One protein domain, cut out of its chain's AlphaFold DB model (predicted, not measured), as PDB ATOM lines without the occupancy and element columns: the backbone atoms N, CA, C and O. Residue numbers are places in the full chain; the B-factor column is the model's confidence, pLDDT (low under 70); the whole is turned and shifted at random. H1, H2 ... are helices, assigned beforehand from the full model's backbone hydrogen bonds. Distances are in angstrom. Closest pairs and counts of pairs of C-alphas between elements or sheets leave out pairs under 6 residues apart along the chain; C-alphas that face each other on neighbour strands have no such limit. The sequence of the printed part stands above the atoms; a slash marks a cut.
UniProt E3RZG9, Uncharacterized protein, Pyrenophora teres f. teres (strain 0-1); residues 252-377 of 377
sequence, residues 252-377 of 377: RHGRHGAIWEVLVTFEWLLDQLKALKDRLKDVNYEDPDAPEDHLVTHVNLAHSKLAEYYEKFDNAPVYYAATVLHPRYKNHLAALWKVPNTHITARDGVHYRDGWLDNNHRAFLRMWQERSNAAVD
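AT A GLANCE: This is residues 252 to 377 of the 377 residues of an uncharacterized protein of Pyrenophora teres f. teres (strain 0-1) (UniProt E3RZG9). A long helical hairpin, H1 and H2, has the short H3 across its open end, and from there H6 runs on away from the hairpin, residues 369 to 377 sticking out. The printed part has 126 residues with six named helices, H1 to H6 in order, and no named strand: all helix, loose, radius of gyration of the C-alphas 19.2 A, spanning 73 by 43 by 23 A.

HOW THE PARTS SIT: Start at H1, residues 261 to 281; H2, residues 294 to 315, touches it at a shallow tilt of 24 degrees, opposite ways, closest C-alphas Leu 280 and Val 296, 5.7 A. H3, residues 317 to 325, touches residues 261 to 263 of H1 alone, about perpendicular at 80 degrees, closest C-alphas Tyr 319 and Leu 263, 6.8 A. H4, residues 332 to 336, touches H3 only at the corner, closest C-alphas Leu 333 and Thr 323, 7.8 A. H5, residues 345 to 348, touches no helix. H6, residues 356 to 374, touches H3 with residues 360 to 364 alone, about perpendicular at 84 degrees, closest C-alphas Asn 360 and Pro 317, 5.6 A. Every O i to N i+4 pair is within hydrogen-bond range in H1, H3, H4 and H6, 14 of 18 in H2; H5 is too short for one.

IN THESE COORDINATES: Find C-alpha 261 at (-37.443, 13.286, 0.344); H1 runs 30.1 A, H2 33.6 A, and H6 27.1 A to C-alpha 374 at (-34.258, 1.147, -24.449).

THE WHOLE: The printed part has no cut; the H1 to H2 link is long, and pLDDT is under 70 at residues 374 to 377.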
ATOM      1  N   ARG A 252     -43.377  19.111  -8.097       72.94
ATOM      2  CA  ARG A 252     -43.231  19.889  -9.354       72.94
ATOM      3  C   ARG A 252     -41.945  20.711  -9.443       72.94
ATOM      4  O   ARG A 252     -41.495  21.016 -10.544       72.94
ATOM      5  N   HIS A 253     -41.363  21.060  -8.299       73.94
ATOM      6  CA  HIS A 253     -40.111  21.811  -8.199       73.94
ATOM      7  C   HIS A 253     -38.977  20.987  -7.573       73.94
ATOM      8  O   HIS A 253     -38.043  21.562  -7.024       73.94
ATOM      9  N   GLY A 254     -39.070  19.655  -7.625       71.81
ATOM     10  CA  GLY A 254     -38.091  18.756  -7.010       71.81
ATOM     11  C   GLY A 254     -38.097  18.798  -5.482       71.81
ATOM     12  O   GLY A 254     -37.089  18.470  -4.879       71.81
ATOM     13  N   ARG A 255     -39.204  19.231  -4.877       75.12
ATOM     14  CA  ARG A 255     -39.453  19.316  -3.432       75.12
ATOM     15  C   ARG A 255     -40.950  19.196  -3.170       75.12
ATOM     16  O   ARG A 255     -41.724  19.508  -4.086       75.12
ATOM     17  N   HIS A 256     -41.322  18.868  -1.940       80.19
ATOM     18  CA  HIS A 256     -42.701  18.672  -1.494       80.19
ATOM     19  C   HIS A 256     -43.409  17.562  -2.285       80.19
ATOM     20  O   HIS A 256     -44.062  17.805  -3.313       80.19
ATOM     21  N   GLY A 257     -43.214  16.326  -1.822       80.19
ATOM     22  CA  GLY A 257     -43.723  15.102  -2.444       80.19
ATOM     23  C   GLY A 257     -42.796  14.510  -3.506       80.19
ATOM     24  O   GLY A 257     -43.249  13.752  -4.365       80.19
ATOM     25  N   ALA A 258     -41.506  14.862  -3.497       89.06
ATOM     26  CA  ALA A 258     -40.517  14.220  -4.353       89.06
ATOM     27  C   ALA A 258     -39.992  12.925  -3.704       89.06
ATOM     28  O   ALA A 258     -39.731  12.876  -2.507       89.06
ATOM     29  N   ILE A 259     -39.773  11.871  -4.500       92.00
ATOM     30  CA  ILE A 259     -39.378  10.540  -3.985       92.00
ATOM     31  C   ILE A 259     -38.075  10.585  -3.166       92.00
ATOM     32  O   ILE A 259     -37.926   9.827  -2.212       92.00
ATOM     33  N   TRP A 260     -37.144  11.486  -3.500       92.25
ATOM     34  CA  TRP A 260     -35.875  11.620  -2.774       92.25
ATOM     35  C   TRP A 260     -36.057  12.095  -1.322       92.25
ATOM     36  O   TRP A 260     -35.197  11.824  -0.489       92.25
ATOM     37  N   GLU A 261     -37.160  12.785  -1.008       93.94
ATOM     38  CA  GLU A 261     -37.443  13.286   0.344       93.94
ATOM     39  C   GLU A 261     -37.829  12.142   1.290       93.94
ATOM     40  O   GLU A 261     -37.589  12.239   2.485       93.94
ATOM     41  N   VAL A 262     -38.358  11.029   0.768       94.50
ATOM     42  CA  VAL A 262     -38.980   9.964   1.573       94.50
ATOM     43  C   VAL A 262     -38.029   9.377   2.615       94.50
ATOM     44  O   VAL A 262     -38.353   9.400   3.800       94.50
ATOM     45  N   LEU A 263     -36.854   8.880   2.211       93.25
ATOM     46  CA  LEU A 263     -35.913   8.264   3.159       93.25
ATOM     47  C   LEU A 263     -35.409   9.281   4.187       93.25
ATOM     48  O   LEU A 263     -35.382   8.997   5.378       93.25
ATOM     49  N   VAL A 264     -35.064  10.486   3.726       92.69
ATOM     50  CA  VAL A 264     -34.523  11.551   4.582       92.69
ATOM     51  C   VAL A 264     -35.553  11.993   5.623       92.69
ATOM     52  O   VAL A 264     -35.219  12.149   6.795       92.69
ATOM     53  N   THR A 265     -36.808  12.173   5.211       95.31
ATOM     54  CA  THR A 265     -37.889  12.583   6.109       95.31
ATOM     55  C   THR A 265     -38.229  11.491   7.117       95.31
ATOM     56  O   THR A 265     -38.466  11.816   8.276       95.31
ATOM     57  N   PHE A 266     -38.246  10.216   6.719       95.81
ATOM     58  CA  PHE A 266     -38.559   9.129   7.650       95.81
ATOM     59  C   PHE A 266     -37.446   8.869   8.668       95.81
ATOM     60  O   PHE A 266     -37.768   8.673   9.835       95.81
ATOM     61  N   GLU A 267     -36.171   8.935   8.271       93.00
ATOM     62  CA  GLU A 267     -35.045   8.883   9.223       93.00
ATOM     63  C   GLU A 267     -35.155  10.012  10.251       93.00
ATOM     64  O   GLU A 267     -35.170   9.768  11.456       93.00
ATOM     65  N   TRP A 268     -35.343  11.248   9.777       95.69
ATOM     66  CA  TRP A 268     -35.519  12.401  10.657       95.69
ATOM     67  C   TRP A 268     -36.723  12.242  11.595       95.69
ATOM     68  O   TRP A 268     -36.603  12.503  12.789       95.69
ATOM     69  N   LEU A 269     -37.875  11.801  11.083       97.81
ATOM     70  CA  LEU A 269     -39.085  11.640  11.887       97.81
ATOM     71  C   LEU A 269     -38.916  10.554  12.958       97.81
ATOM     72  O   LEU A 269     -39.329  10.761  14.097       97.81
ATOM     73  N   LEU A 270     -38.295   9.419  12.623       96.75
ATOM     74  CA  LEU A 270     -37.993   8.366  13.596       96.75
ATOM     75  C   LEU A 270     -37.076   8.888  14.711       96.75
ATOM     76  O   LEU A 270     -37.365   8.663  15.888       96.75
ATOM     77  N   ASP A 271     -36.047   9.665  14.362       95.69
ATOM     78  CA  ASP A 271     -35.174  10.323  15.338       95.69
ATOM     79  C   ASP A 271     -35.935  11.323  16.224       95.69
ATOM     80  O   ASP A 271     -35.741  11.332  17.443       95.69
ATOM     81  N   GLN A 272     -36.846  12.127  15.656       97.62
ATOM     82  CA  GLN A 272     -37.695  13.037  16.438       97.62
ATOM     83  C   GLN A 272     -38.573  12.271  17.433       97.62
ATOM     84  O   GLN A 272     -38.625  12.624  18.611       97.62
ATOM     85  N   LEU A 273     -39.235  11.193  17.001       96.56
ATOM     86  CA  LEU A 273     -40.078  10.392  17.893       96.56
ATOM     87  C   LEU A 273     -39.270   9.706  18.990       96.56
ATOM     88  O   LEU A 273     -39.745   9.591  20.119       96.56
ATOM     89  N   LYS A 274     -38.044   9.274  18.686       95.31
ATOM     90  CA  LYS A 274     -37.129   8.729  19.687       95.31
ATOM     91  C   LYS A 274     -36.741   9.786  20.722       95.31
ATOM     92  O   LYS A 274     -36.819   9.505  21.914       95.31
ATOM     93  N   ALA A 275     -36.408  11.003  20.290       95.81
ATOM     94  CA  ALA A 275     -36.108  12.110  21.196       95.81
ATOM     95  C   ALA A 275     -37.314  12.484  22.079       95.81
ATOM     96  O   ALA A 275     -37.163  12.668  23.285       95.81
ATOM     97  N   LEU A 276     -38.523  12.533  21.506       95.38
ATOM     98  CA  LEU A 276     -39.759  12.781  22.257       95.38
ATOM     99  C   LEU A 276     -40.045  11.671  23.273       95.38
ATOM    100  O   LEU A 276     -40.376  11.954  24.421       95.38
ATOM    101  N   LYS A 277     -39.871  10.410  22.873       92.06
ATOM    102  CA  LYS A 277     -39.970   9.252  23.766       92.06
ATOM    103  C   LYS A 277     -38.995   9.369  24.933       92.06
ATOM    104  O   LYS A 277     -39.394   9.121  26.065       92.06
ATOM    105  N   ASP A 278     -37.733   9.689  24.667       92.56
ATOM    106  CA  ASP A 278     -36.715   9.783  25.711       92.56
ATOM    107  C   ASP A 278     -37.022  10.943  26.672       92.56
ATOM    108  O   ASP A 278     -37.002  10.731  27.880       92.56
ATOM    109  N   ARG A 279     -37.483  12.096  26.161       93.94
ATOM    110  CA  ARG A 279     -37.994  13.199  26.997       93.94
ATOM    111  C   ARG A 279     -39.122  12.750  27.929       93.94
ATOM    112  O   ARG A 279     -39.117  13.117  29.096       93.94
ATOM    113  N   LEU A 280     -40.085  11.977  27.424       91.25
ATOM    114  CA  LEU A 280     -41.222  11.500  28.216       91.25
ATOM    115  C   LEU A 280     -40.834  10.415  29.234       91.25
ATOM    116  O   LEU A 280     -41.494  10.282  30.258       91.25
ATOM    117  N   LYS A 281     -39.784   9.623  28.997       88.75
ATOM    118  CA  LYS A 281     -39.340   8.609  29.973       88.75
ATOM    119  C   LYS A 281     -38.771   9.217  31.250       88.75
ATOM    120  O   LYS A 281     -38.904   8.607  32.305       88.75
ATOM    121  N   ASP A 282     -38.135  10.377  31.136       87.81
ATOM    122  CA  ASP A 282     -37.457  11.038  32.251       87.81
ATOM    123  C   ASP A 282     -38.413  11.908  33.098       87.81
ATOM    124  O   ASP A 282     -37.993  12.542  34.066       87.81
ATOM    125  N   VAL A 283     -39.706  11.941  32.748       88.44
ATOM    126  CA  VAL A 283     -40.748  12.665  33.488       88.44
ATOM    127  C   VAL A 283     -41.084  11.940  34.792       88.44
ATOM    128  O   VAL A 283     -41.325  10.734  34.815       88.44
ATOM    129  N   ASN A 284     -41.168  12.699  35.886       87.81
ATOM    130  CA  ASN A 284     -41.722  12.209  37.144       87.81
ATOM    131  C   ASN A 284     -43.256  12.289  37.119       87.81
ATOM    132  O   ASN A 284     -43.821  13.330  37.439       87.81
ATOM    133  N   TYR A 285     -43.924  11.190  36.772       86.25
ATOM    134  CA  TYR A 285     -45.390  11.128  36.671       86.25
ATOM    135  C   TYR A 285     -46.135  11.213  38.014       86.25
ATOM    136  O   TYR A 285     -47.356  11.327  38.027       86.25
ATOM    137  N   GLU A 286     -45.420  11.202  39.143       86.75
ATOM    138  CA  GLU A 286     -46.002  11.499  40.459       86.75
ATOM    139  C   GLU A 286     -46.245  13.006  40.664       86.75
ATOM    140  O   GLU A 286     -46.924  13.403  41.613       86.75
ATOM    141  N   ASP A 287     -45.677  13.862  39.806       86.94
ATOM    142  CA  ASP A 287     -45.954  15.297  39.805       86.94
ATOM    143  C   ASP A 287     -47.383  15.558  39.283       86.94
ATOM    144  O   ASP A 287     -47.706  15.161  38.159       86.94
ATOM    145  N   PRO A 288     -48.259  16.238  40.050       80.62
ATOM    146  CA  PRO A 288     -49.602  16.591  39.597       80.62
ATOM    147  C   PRO A 288     -49.644  17.395  38.291       80.62
ATOM    148  O   PRO A 288     -50.666  17.337  37.601       80.62
ATOM    149  N   ASP A 289     -48.570  18.111  37.950       82.50
ATOM    150  CA  ASP A 289     -48.446  18.913  36.730       82.50
ATOM    151  C   ASP A 289     -47.750  18.156  35.579       82.50
ATOM    152  O   ASP A 289     -47.539  18.720  34.501       82.50
ATOM    153  N   ALA A 290     -47.410  16.875  35.769       82.31
ATOM    154  CA  ALA A 290     -46.828  16.048  34.719       82.31
ATOM    155  C   ALA A 290     -47.804  15.815  33.545       82.31
ATOM    156  O   ALA A 290     -49.024  15.729  33.747       82.31
ATOM    157  N   PRO A 291     -47.271  15.646  32.318       81.88
ATOM    158  CA  PRO A 291     -48.018  15.088  31.197       81.88
ATOM    159  C   PRO A 291     -48.643  13.729  31.524       81.88
ATOM    160  O   PRO A 291     -48.154  12.996  32.382       81.88
ATOM    161  N   GLU A 292     -49.686  13.364  30.781       84.19
ATOM    162  CA  GLU A 292     -50.344  12.065  30.940       84.19
ATOM    163  C   GLU A 292     -49.371  10.904  30.648       84.19
ATOM    164  O   GLU A 292     -48.680  10.887  29.622       84.19
ATOM    165  N   ASP A 293     -49.334   9.909  31.532       82.88
ATOM    166  CA  ASP A 293     -48.379   8.794  31.497       82.88
ATOM    167  C   ASP A 293     -48.518   7.899  30.256       82.88
ATOM    168  O   ASP A 293     -47.532   7.370  29.733       82.88
ATOM    169  N   HIS A 294     -49.726   7.775  29.704       85.50
ATOM    170  CA  HIS A 294     -49.983   6.981  28.504       85.50
ATOM    171  C   HIS A 294     -49.291   7.538  27.251       85.50
ATOM    172  O   HIS A 294     -49.081   6.789  26.290       85.50
ATOM    173  N   LEU A 295     -48.888   8.817  27.242       88.69
ATOM    174  CA  LEU A 295     -48.267   9.466  26.082       88.69
ATOM    175  C   LEU A 295     -46.965   8.781  25.663       88.69
ATOM    176  O   LEU A 295     -46.733   8.592  24.467       88.69
ATOM    177  N   VAL A 296     -46.143   8.328  26.618       89.38
ATOM    178  CA  VAL A 296     -44.899   7.608  26.293       89.38
ATOM    179  C   VAL A 296     -45.202   6.313  25.539       89.38
ATOM    180  O   VAL A 296     -44.524   5.971  24.567       89.38
ATOM    181  N   THR A 297     -46.260   5.607  25.941       89.81
ATOM    182  CA  THR A 297     -46.712   4.373  25.293       89.81
ATOM    183  C   THR A 297     -47.245   4.663  23.893       89.81
ATOM    184  O   THR A 297     -46.905   3.950  22.951       89.81
ATOM    185  N   HIS A 298     -48.008   5.738  23.715       92.94
ATOM    186  CA  HIS A 298     -48.552   6.126  22.414       92.94
ATOM    187  C   HIS A 298     -47.453   6.517  21.415       92.94
ATOM    188  O   HIS A 298     -47.436   6.026  20.284       92.94
ATOM    189  N   VAL A 299     -46.479   7.326  21.844       94.88
ATOM    190  CA  VAL A 299     -45.309   7.686  21.023       94.88
ATOM    191  C   VAL A 299     -44.487   6.442  20.677       94.88
ATOM    192  O   VAL A 299     -44.040   6.296  19.539       94.88
ATOM    193  N   ASN A 300     -44.340   5.497  21.613       93.31
ATOM    194  CA  ASN A 300     -43.690   4.211  21.349       93.31
ATOM    195  C   ASN A 300     -44.394   3.405  20.260       93.31
ATOM    196  O   ASN A 300     -43.730   2.868  19.372       93.31
ATOM    197  N   LEU A 301     -45.721   3.310  20.324       93.31
ATOM    198  CA  LEU A 301     -46.512   2.609  19.318       93.31
ATOM    199  C   LEU A 301     -46.372   3.275  17.947       93.31
ATOM    200  O   LEU A 301     -46.146   2.581  16.955       93.31
ATOM    201  N   ALA A 302     -46.437   4.608  17.899       95.88
ATOM    202  CA  ALA A 302     -46.254   5.377  16.674       95.88
ATOM    203  C   ALA A 302     -44.861   5.160  16.062       95.88
ATOM    204  O   ALA A 302     -44.760   4.830  14.881       95.88
ATOM    205  N   HIS A 303     -43.798   5.257  16.866       96.56
ATOM    206  CA  HIS A 303     -42.430   4.994  16.417       96.56
ATOM    207  C   HIS A 303     -42.289   3.574  15.857       96.56
ATOM    208  O   HIS A 303     -41.784   3.396  14.752       96.56
ATOM    209  N   SER A 304     -42.751   2.553  16.588       94.81
ATOM    210  CA  SER A 304     -42.684   1.157  16.132       94.81
ATOM    211  C   SER A 304     -43.450   0.939  14.825       94.81
ATOM    212  O   SER A 304     -42.962   0.248  13.936       94.81
ATOM    213  N   LYS A 305     -44.626   1.562  14.672       93.69
ATOM    214  CA  LYS A 305     -45.421   1.484  13.440       93.69
ATOM    215  C   LYS A 305     -44.718   2.152  12.259       93.69
ATOM    216  O   LYS A 305     -44.713   1.592  11.166       93.69
ATOM    217  N   LEU A 306     -44.123   3.330  12.458       95.75
ATOM    218  CA  LEU A 306     -43.346   3.989  11.408       95.75
ATOM    219  C   LEU A 306     -42.111   3.171  11.028       95.75
ATOM    220  O   LEU A 306     -41.837   3.049   9.839       95.75
ATOM    221  N   ALA A 307     -41.415   2.576  12.002       94.38
ATOM    222  CA  ALA A 307     -40.261   1.716  11.752       94.38
ATOM    223  C   ALA A 307     -40.641   0.486  10.907       94.38
ATOM    224  O   ALA A 307     -39.988   0.216   9.904       94.38
ATOM    225  N   GLU A 308     -41.758  -0.180  11.227       92.56
ATOM    226  CA  GLU A 308     -42.290  -1.309  10.445       92.56
ATOM    227  C   GLU A 308     -42.535  -0.934   8.972       92.56
ATOM    228  O   GLU A 308     -42.236  -1.698   8.054       92.56
ATOM    229  N   TYR A 309     -43.097   0.250   8.710       92.31
ATOM    230  CA  TYR A 309     -43.304   0.711   7.335       92.31
ATOM    231  C   TYR A 309     -42.025   1.200   6.669       92.31
ATOM    232  O   TYR A 309     -41.879   1.036   5.458       92.31
ATOM    233  N   TYR A 310     -41.113   1.775   7.443       92.75
ATOM    234  CA  TYR A 310     -39.829   2.239   6.951       92.75
ATOM    235  C   TYR A 310     -38.978   1.077   6.428       92.75
ATOM    236  O   TYR A 310     -38.401   1.187   5.350       92.75
ATOM    237  N   GLU A 311     -39.006  -0.077   7.100       90.88
ATOM    238  CA  GLU A 311     -38.390  -1.318   6.606       90.88
ATOM    239  C   GLU A 311     -38.947  -1.741   5.239       90.88
ATOM    240  O   GLU A 311     -38.222  -2.260   4.395       90.88
ATOM    241  N   LYS A 312     -40.229  -1.476   4.952       90.44
ATOM    242  CA  LYS A 312     -40.830  -1.833   3.655       90.44
ATOM    243  C   LYS A 312     -40.301  -0.980   2.502       90.44
ATOM    244  O   LYS A 312     -40.427  -1.413   1.356       90.44
ATOM    245  N   PHE A 313     -39.715   0.193   2.767       91.19
ATOM    246  CA  PHE A 313     -39.097   1.024   1.724       91.19
ATOM    247  C   PHE A 313     -37.853   0.367   1.130       91.19
ATOM    248  O   PHE A 313     -37.498   0.642  -0.015       91.19
ATOM    249  N   ASP A 314     -37.245  -0.564   1.861       87.00
ATOM    250  CA  ASP A 314     -36.046  -1.286   1.450       87.00
ATOM    251  C   ASP A 314     -36.262  -2.141   0.208       87.00
ATOM    252  O   ASP A 314     -35.314  -2.426  -0.523       87.00
ATOM    253  N   ASN A 315     -37.516  -2.519  -0.036       87.50
ATOM    254  CA  ASN A 315     -37.914  -3.346  -1.160       87.50
ATOM    255  C   ASN A 315     -37.906  -2.594  -2.494       87.50
ATOM    256  O   ASN A 315     -37.858  -3.242  -3.535       87.50
ATOM    257  N   ALA A 316     -37.966  -1.257  -2.476       91.38
ATOM    258  CA  ALA A 316     -38.133  -0.434  -3.668       91.38
ATOM    259  C   ALA A 316     -36.877   0.417  -3.950       91.38
ATOM    260  O   ALA A 316     -36.719   1.510  -3.388       91.38
ATOM    261  N   PRO A 317     -36.007  -0.008  -4.890       91.25
ATOM    262  CA  PRO A 317     -34.748   0.678  -5.194       91.25
ATOM    263  C   PRO A 317     -34.900   2.125  -5.674       91.25
ATOM    264  O   PRO A 317     -33.937   2.893  -5.669       91.25
ATOM    265  N   VAL A 318     -36.105   2.527  -6.088       92.69
ATOM    266  CA  VAL A 318     -36.390   3.896  -6.534       92.69
ATOM    267  C   VAL A 318     -36.162   4.934  -5.439       92.69
ATOM    268  O   VAL A 318     -35.750   6.049  -5.753       92.69
ATOM    269  N   TYR A 319     -36.359   4.586  -4.163       93.25
ATOM    270  CA  TYR A 319     -36.090   5.501  -3.053       93.25
ATOM    271  C   TYR A 319     -34.593   5.809  -2.942       93.25
ATOM    272  O   TYR A 319     -34.195   6.973  -2.830       93.25
ATOM    273  N   TYR A 320     -33.751   4.778  -3.071       91.81
ATOM    274  CA  TYR A 320     -32.303   4.950  -3.168       91.81
ATOM    275  C   TYR A 320     -31.930   5.764  -4.408       91.81
ATOM    276  O   TYR A 320     -31.261   6.790  -4.288       91.81
ATOM    277  N   ALA A 321     -32.404   5.342  -5.586       92.31
ATOM    278  CA  ALA A 321     -32.085   5.970  -6.864       92.31
ATOM    279  C   ALA A 321     -32.433   7.466  -6.867       92.31
ATOM    280  O   ALA A 321     -31.598   8.297  -7.222       92.31
ATOM    281  N   ALA A 322     -33.636   7.827  -6.413       92.69
ATOM    282  CA  ALA A 322     -34.072   9.216  -6.326       92.69
ATOM    283  C   ALA A 322     -33.164  10.042  -5.402       92.69
ATOM    284  O   ALA A 322     -32.795  11.166  -5.746       92.69
ATOM    285  N   THR A 323     -32.764   9.475  -4.262       92.69
ATOM    286  CA  THR A 323     -31.896  10.153  -3.291       92.69
ATOM    287  C   THR A 323     -30.491  10.377  -3.844       92.69
ATOM    288  O   THR A 323     -29.960  11.486  -3.738       92.69
ATOM    289  N   VAL A 324     -29.890   9.368  -4.488       91.44
ATOM    290  CA  VAL A 324     -28.518   9.489  -5.008       91.44
ATOM    291  C   VAL A 324     -28.416  10.367  -6.253       91.44
ATOM    292  O   VAL A 324     -27.395  11.022  -6.467       91.44
ATOM    293  N   LEU A 325     -29.484  10.429  -7.054       91.06
ATOM    294  CA  LEU A 325     -29.577  11.321  -8.211       91.06
ATOM    295  C   LEU A 325     -29.775  12.788  -7.811       91.06
ATOM    296  O   LEU A 325     -29.534  13.680  -8.627       91.06
ATOM    297  N   HIS A 326     -30.184  13.068  -6.570       90.69
ATOM    298  CA  HIS A 326     -30.301  14.437  -6.093       90.69
ATOM    299  C   HIS A 326     -28.905  15.025  -5.786       90.69
ATOM    300  O   HIS A 326     -28.232  14.559  -4.861       90.69
ATOM    301  N   PRO A 327     -28.465  16.118  -6.451       89.94
ATOM    302  CA  PRO A 327     -27.085  16.614  -6.351       89.94
ATOM    303  C   PRO A 327     -26.602  16.895  -4.922       89.94
ATOM    304  O   PRO A 327     -25.450  16.624  -4.588       89.94
ATOM    305  N   ARG A 328     -27.497  17.413  -4.068       89.19
ATOM    306  CA  ARG A 328     -27.224  17.675  -2.644       89.19
ATOM    307  C   ARG A 328     -27.175  16.407  -1.780       89.19
ATOM    308  O   ARG A 328     -26.404  16.377  -0.828       89.19
ATOM    309  N   TYR A 329     -27.979  15.388  -2.092       89.06
ATOM    310  CA  TYR A 329     -28.172  14.205  -1.242       89.06
ATOM    311  C   TYR A 329     -27.438  12.961  -1.756       89.06
ATOM    312  O   TYR A 329     -27.495  11.915  -1.117       89.06
ATOM    313  N   LYS A 330     -26.654  13.090  -2.837       87.56
ATOM    314  CA  LYS A 330     -25.906  11.990  -3.465       87.56
ATOM    315  C   LYS A 330     -25.100  11.105  -2.505       87.56
ATOM    316  O   LYS A 330     -25.038   9.898  -2.685       87.56
ATOM    317  N   ASN A 331     -24.513  11.711  -1.471       87.94
ATOM    318  CA  ASN A 331     -23.685  11.032  -0.468       87.94
ATOM    319  C   ASN A 331     -24.390  10.923   0.894       87.94
ATOM    320  O   ASN A 331     -23.777  10.500   1.871       87.94
ATOM    321  N   HIS A 332     -25.647  11.360   0.988       88.12
ATOM    322  CA  HIS A 332     -26.338  11.518   2.261       88.12
ATOM    323  C   HIS A 332     -26.621  10.172   2.918       88.12
ATOM    324  O   HIS A 332     -26.268   9.999   4.074       88.12
ATOM    325  N   LEU A 333     -27.149   9.198   2.171       86.19
ATOM    326  CA  LEU A 333     -27.433   7.862   2.708       86.19
ATOM    327  C   LEU A 333     -26.162   7.151   3.201       86.19
ATOM    328  O   LEU A 333     -26.164   6.531   4.257       86.19
ATOM    329  N   ALA A 334     -25.046   7.309   2.479       84.94
ATOM    330  CA  ALA A 334     -23.751   6.767   2.893       84.94
ATOM    331  C   ALA A 334     -23.213   7.426   4.174       84.94
ATOM    332  O   ALA A 334     -22.530   6.775   4.960       84.94
ATOM    333  N   ALA A 335     -23.503   8.712   4.388       85.62
ATOM    334  CA  ALA A 335     -23.148   9.408   5.619       85.62
ATOM    335  C   ALA A 335     -24.083   9.037   6.781       85.62
ATOM    336  O   ALA A 335     -23.602   8.819   7.890       85.62
ATOM    337  N   LEU A 336     -25.389   8.955   6.518       83.00
ATOM    338  CA  LEU A 336     -26.435   8.705   7.509       83.00
ATOM    339  C   LEU A 336     -26.351   7.282   8.072       83.00
ATOM    340  O   LEU A 336     -26.442   7.097   9.278       83.00
ATOM    341  N   TRP A 337     -26.060   6.292   7.226       84.12
ATOM    342  CA  TRP A 337     -25.913   4.889   7.638       84.12
ATOM    343  C   TRP A 337     -24.465   4.433   7.773       84.12
ATOM    344  O   TRP A 337     -24.173   3.237   7.694       84.12
ATOM    345  N   LYS A 338     -23.535   5.375   7.948       82.12
ATOM    346  CA  LYS A 338     -22.140   5.027   8.185       82.12
ATOM    347  C   LYS A 338     -22.046   4.208   9.470       82.12
ATOM    348  O   LYS A 338     -22.339   4.719  10.549       82.12
ATOM    349  N   VAL A 339     -21.559   2.973   9.352       79.81
ATOM    350  CA  VAL A 339     -21.289   2.114  10.507       79.81
ATOM    351  C   VAL A 339     -20.338   2.854  11.461       79.81
ATOM    352  O   VAL A 339     -19.246   3.255  11.038       79.81
ATOM    353  N   PRO A 340     -20.724   3.082  12.730       81.19
ATOM    354  CA  PRO A 340     -19.858   3.752  13.689       81.19
ATOM    355  C   PRO A 340     -18.561   2.970  13.896       81.19
ATOM    356  O   PRO A 340     -18.584   1.749  14.015       81.19
ATOM    357  N   ASN A 341     -17.428   3.662  14.047       84.19
ATOM    358  CA  ASN A 341     -16.137   3.009  14.330       84.19
ATOM    359  C   ASN A 341     -16.146   2.198  15.646       84.19
ATOM    360  O   ASN A 341     -15.258   1.386  15.882       84.19
ATOM    361  N   THR A 342     -17.117   2.458  16.522       85.38
ATOM    362  CA  THR A 342     -17.331   1.781  17.807       85.38
ATOM    363  C   THR A 342     -18.222   0.540  17.708       85.38
ATOM    364  O   THR A 342     -18.380  -0.163  18.712       85.38
ATOM    365  N   HIS A 343     -18.820   0.284  16.540       81.19
ATOM    366  CA  HIS A 343     -19.672  -0.871  16.292       81.19
ATOM    367  C   HIS A 343     -18.816  -2.127  16.119       81.19
ATOM    368  O   HIS A 343     -17.875  -2.154  15.326       81.19
ATOM    369  N   ILE A 344     -19.155  -3.175  16.863       84.75
ATOM    370  CA  ILE A 344     -18.482  -4.469  16.791       84.75
ATOM    371  C   ILE A 344     -19.554  -5.510  16.496       84.75
ATOM    372  O   ILE A 344     -20.328  -5.848  17.384       84.75
ATOM    373  N   THR A 345     -19.571  -6.068  15.285       84.56
ATOM    374  CA  THR A 345     -20.630  -6.989  14.826       84.56
ATOM    375  C   THR A 345     -20.836  -8.194  15.750       84.56
ATOM    376  O   THR A 345     -21.964  -8.615  15.981       84.56
ATOM    377  N   ALA A 346     -19.762  -8.724  16.343       84.06
ATOM    378  CA  ALA A 346     -19.846  -9.835  17.296       84.06
ATOM    379  C   ALA A 346     -20.543  -9.466  18.622       84.06
ATOM    380  O   ALA A 346     -21.065 -10.347  19.298       84.06
ATOM    381  N   ARG A 347     -20.529  -8.182  19.004       88.56
ATOM    382  CA  ARG A 347     -21.163  -7.655  20.223       88.56
ATOM    383  C   ARG A 347     -22.558  -7.102  19.938       88.56
ATOM    384  O   ARG A 347     -23.481  -7.362  20.698       88.56
ATOM    385  N   ASP A 348     -22.679  -6.328  18.867       81.38
ATOM    386  CA  ASP A 348     -23.839  -5.482  18.575       81.38
ATOM    387  C   ASP A 348     -24.788  -6.099  17.536       81.38
ATOM    388  O   ASP A 348     -25.858  -5.552  17.285       81.38
ATOM    389  N   GLY A 349     -24.405  -7.223  16.919       81.50
ATOM    390  CA  GLY A 349     -25.099  -7.790  15.764       81.50
ATOM    391  C   GLY A 349     -24.747  -7.079  14.455       81.50
ATOM    392  O   GLY A 349     -23.890  -6.200  14.412       81.50
ATOM    393  N   VAL A 350     -25.386  -7.484  13.356       79.06
ATOM    394  CA  VAL A 350     -25.201  -6.852  12.039       79.06
ATOM    395  C   VAL A 350     -25.780  -5.437  12.073       79.06
ATOM    396  O   VAL A 350     -26.890  -5.230  12.565       79.06
ATOM    397  N   HIS A 351     -25.037  -4.456  11.554       78.81
ATOM    398  CA  HIS A 351     -25.534  -3.089  11.430       78.81
ATOM    399  C   HIS A 351     -26.827  -3.077  10.601       78.81
ATOM    400  O   HIS A 351     -26.879  -3.682   9.535       78.81
ATOM    401  N   TYR A 352     -27.858  -2.360  11.058       73.94
ATOM    402  CA  TYR A 352     -29.224  -2.459  10.514       73.94
ATOM    403  C   TYR A 352     -29.375  -2.099   9.018       73.94
ATOM    404  O   TYR A 352     -30.419  -2.341   8.426       73.94
ATOM    405  N   ARG A 353     -28.331  -1.536   8.395       76.31
ATOM    406  CA  ARG A 353     -28.263  -1.191   6.962       76.31
ATOM    407  C   ARG A 353     -27.079  -1.825   6.225       76.31
ATOM    408  O   ARG A 353     -26.724  -1.376   5.135       76.31
ATOM    409  N   ASP A 354     -26.441  -2.835   6.816       75.25
ATOM    410  CA  ASP A 354     -25.314  -3.530   6.191       75.25
ATOM    411  C   ASP A 354     -25.717  -4.163   4.847       75.25
ATOM    412  O   ASP A 354     -26.806  -4.716   4.699       75.25
ATOM    413  N   GLY A 355     -24.870  -4.007   3.828       76.38
ATOM    414  CA  GLY A 355     -25.128  -4.457   2.453       76.38
ATOM    415  C   GLY A 355     -26.284  -3.763   1.708       76.38
ATOM    416  O   GLY A 355     -26.379  -3.898   0.486       76.38
ATOM    417  N   TRP A 356     -27.146  -2.988   2.378       83.81
ATOM    418  CA  TRP A 356     -28.317  -2.357   1.755       83.81
ATOM    419  C   TRP A 356     -27.923  -1.351   0.670       83.81
ATOM    420  O   TRP A 356     -28.473  -1.383  -0.434       83.81
ATOM    421  N   LEU A 357     -26.941  -0.490   0.962       83.75
ATOM    422  CA  LEU A 357     -26.431   0.511   0.018       83.75
ATOM    423  C   LEU A 357     -25.847  -0.143  -1.236       83.75
ATOM    424  O   LEU A 357     -26.164   0.282  -2.343       83.75
ATOM    425  N   ASP A 358     -25.053  -1.200  -1.072       83.69
ATOM    426  CA  ASP A 358     -24.424  -1.911  -2.188       83.69
ATOM    427  C   ASP A 358     -25.456  -2.664  -3.034       83.69
ATOM    428  O   ASP A 358     -25.392  -2.666  -4.267       83.69
ATOM    429  N   ASN A 359     -26.447  -3.289  -2.392       85.12
ATOM    430  CA  ASN A 359     -27.549  -3.966  -3.076       85.12
ATOM    431  C   ASN A 359     -28.370  -2.983  -3.917       85.12
ATOM    432  O   ASN A 359     -28.610  -3.238  -5.101       85.12
ATOM    433  N   ASN A 360     -28.732  -1.838  -3.338       85.94
ATOM    434  CA  ASN A 360     -29.497  -0.806  -4.026       85.94
ATOM    435  C   ASN A 360     -28.677  -0.079  -5.092       85.94
ATOM    436  O   ASN A 360     -29.212   0.241  -6.152       85.94
ATOM    437  N   HIS A 361     -27.373   0.111  -4.883       85.56
ATOM    438  CA  HIS A 361     -26.486   0.634  -5.917       85.56
ATOM    439  C   HIS A 361     -26.427  -0.303  -7.127       85.56
ATOM    440  O   HIS A 361     -26.583   0.139  -8.264       85.56
ATOM    441  N   ARG A 362     -26.292  -1.616  -6.899       87.19
ATOM    442  CA  ARG A 362     -26.348  -2.615  -7.977       87.19
ATOM    443  C   ARG A 362     -27.698  -2.618  -8.690       87.19
ATOM    444  O   ARG A 362     -27.722  -2.695  -9.915       87.19
ATOM    445  N   ALA A 363     -28.804  -2.517  -7.952       86.19
ATOM    446  CA  ALA A 363     -30.139  -2.395  -8.542       86.19
ATOM    447  C   ALA A 363     -30.274  -1.122  -9.390       86.19
ATOM    448  O   ALA A 363     -30.757  -1.182 -10.518       86.19
ATOM    449  N   PHE A 364     -29.758   0.007  -8.903       87.25
ATOM    450  CA  PHE A 364     -29.706   1.262  -9.645       87.25
ATOM    451  C   PHE A 364     -28.937   1.143 -10.964       87.25
ATOM    452  O   PHE A 364     -29.431   1.596 -11.996       87.25
ATOM    453  N   LEU A 365     -27.772   0.492 -10.957       87.06
ATOM    454  CA  LEU A 365     -26.997   0.273 -12.179       87.06
ATOM    455  C   LEU A 365     -27.753  -0.590 -13.202       87.06
ATOM    456  O   LEU A 365     -27.718  -0.266 -14.387       87.06
ATOM    457  N   ARG A 366     -28.484  -1.627 -12.758       85.06
ATOM    458  CA  ARG A 366     -29.345  -2.436 -13.646       85.06
ATOM    459  C   ARG A 366     -30.451  -1.594 -14.284       85.06
ATOM    460  O   ARG A 366     -30.539  -1.554 -15.506       85.06
ATOM    461  N   MET A 367     -31.201  -0.839 -13.474       81.69
ATOM    462  CA  MET A 367     -32.255   0.062 -13.964       81.69
ATOM    463  C   MET A 367     -31.711   1.087 -14.974       81.69
ATOM    464  O   MET A 367     -32.343   1.390 -15.986       81.69
ATOM    465  N   TRP A 368     -30.519   1.637 -14.714       81.19
ATOM    466  CA  TRP A 368     -29.883   2.592 -15.619       81.19
ATOM    467  C   TRP A 368     -29.477   1.957 -16.953       81.19
ATOM    468  O   TRP A 368     -29.635   2.578 -18.008       81.19
ATOM    469  N   GLN A 369     -28.963   0.729 -16.915       82.12
ATOM    470  CA  GLN A 369     -28.569  -0.015 -18.106       82.12
ATOM    471  C   GLN A 369     -29.783  -0.380 -18.969       82.12
ATOM    472  O   GLN A 369     -29.750  -0.146 -20.173       82.12
ATOM    473  N   GLU A 370     -30.872  -0.853 -18.359       76.44
ATOM    474  CA  GLU A 370     -32.145  -1.128 -19.045       76.44
ATOM    475  C   GLU A 370     -32.676   0.114 -19.767       76.44
ATOM    476  O   GLU A 370     -32.956   0.068 -20.965       76.44
ATOM    477  N   ARG A 371     -32.716   1.261 -19.076       72.81
ATOM    478  CA  ARG A 371     -33.111   2.539 -19.684       72.81
ATOM    479  C   ARG A 371     -32.195   2.943 -20.838       72.81
ATOM    480  O   ARG A 371     -32.670   3.479 -21.834       72.81
ATOM    481  N   SER A 372     -30.886   2.766 -20.675       72.19
ATOM    482  CA  SER A 372     -29.905   3.162 -21.690       72.19
ATOM    483  C   SER A 372     -30.052   2.318 -22.952       72.19
ATOM    484  O   SER A 372     -29.980   2.867 -24.044       72.19
ATOM    485  N   ASN A 373     -30.319   1.019 -22.806       73.56
ATOM    486  CA  ASN A 373     -30.574   0.120 -23.928       73.56
ATOM    487  C   ASN A 373     -31.887   0.477 -24.644       73.56
ATOM    488  O   ASN A 373     -31.896   0.599 -25.860       73.56
ATOM    489  N   ALA A 374     -32.959   0.753 -23.893       64.12
ATOM    490  CA  ALA A 374     -34.258   1.147 -24.449       64.12
ATOM    491  C   ALA A 374     -34.275   2.533 -25.126       64.12
ATOM    492  O   ALA A 374     -35.261   2.887 -25.758       64.12
ATOM    493  N   ALA A 375     -33.229   3.350 -24.954       59.97
ATOM    494  CA  ALA A 375     -33.097   4.654 -25.610       59.97
ATOM    495  C   ALA A 375     -32.304   4.598 -26.930       59.97
ATOM    496  O   ALA A 375     -32.148   5.631 -27.584       59.97
ATOM    497  N   VAL A 376     -31.734   3.434 -27.265       52.69
ATOM    498  CA  VAL A 376     -30.946   3.196 -28.486       52.69
ATOM    499  C   VAL A 376     -31.785   2.513 -29.577       52.69
ATOM    500  O   VAL A 376     -31.437   2.634 -30.753       52.69
ATOM    501  N   ASP A 377     -32.894   1.879 -29.194       41.31
ATOM    502  CA  ASP A 377     -33.969   1.401 -30.079       41.31
ATOM    503  C   ASP A 377     -35.054   2.478 -30.261       41.31
ATOM    504  O   ASP A 377     -35.676   2.513 -31.351       41.31
TER     505      ASP A 377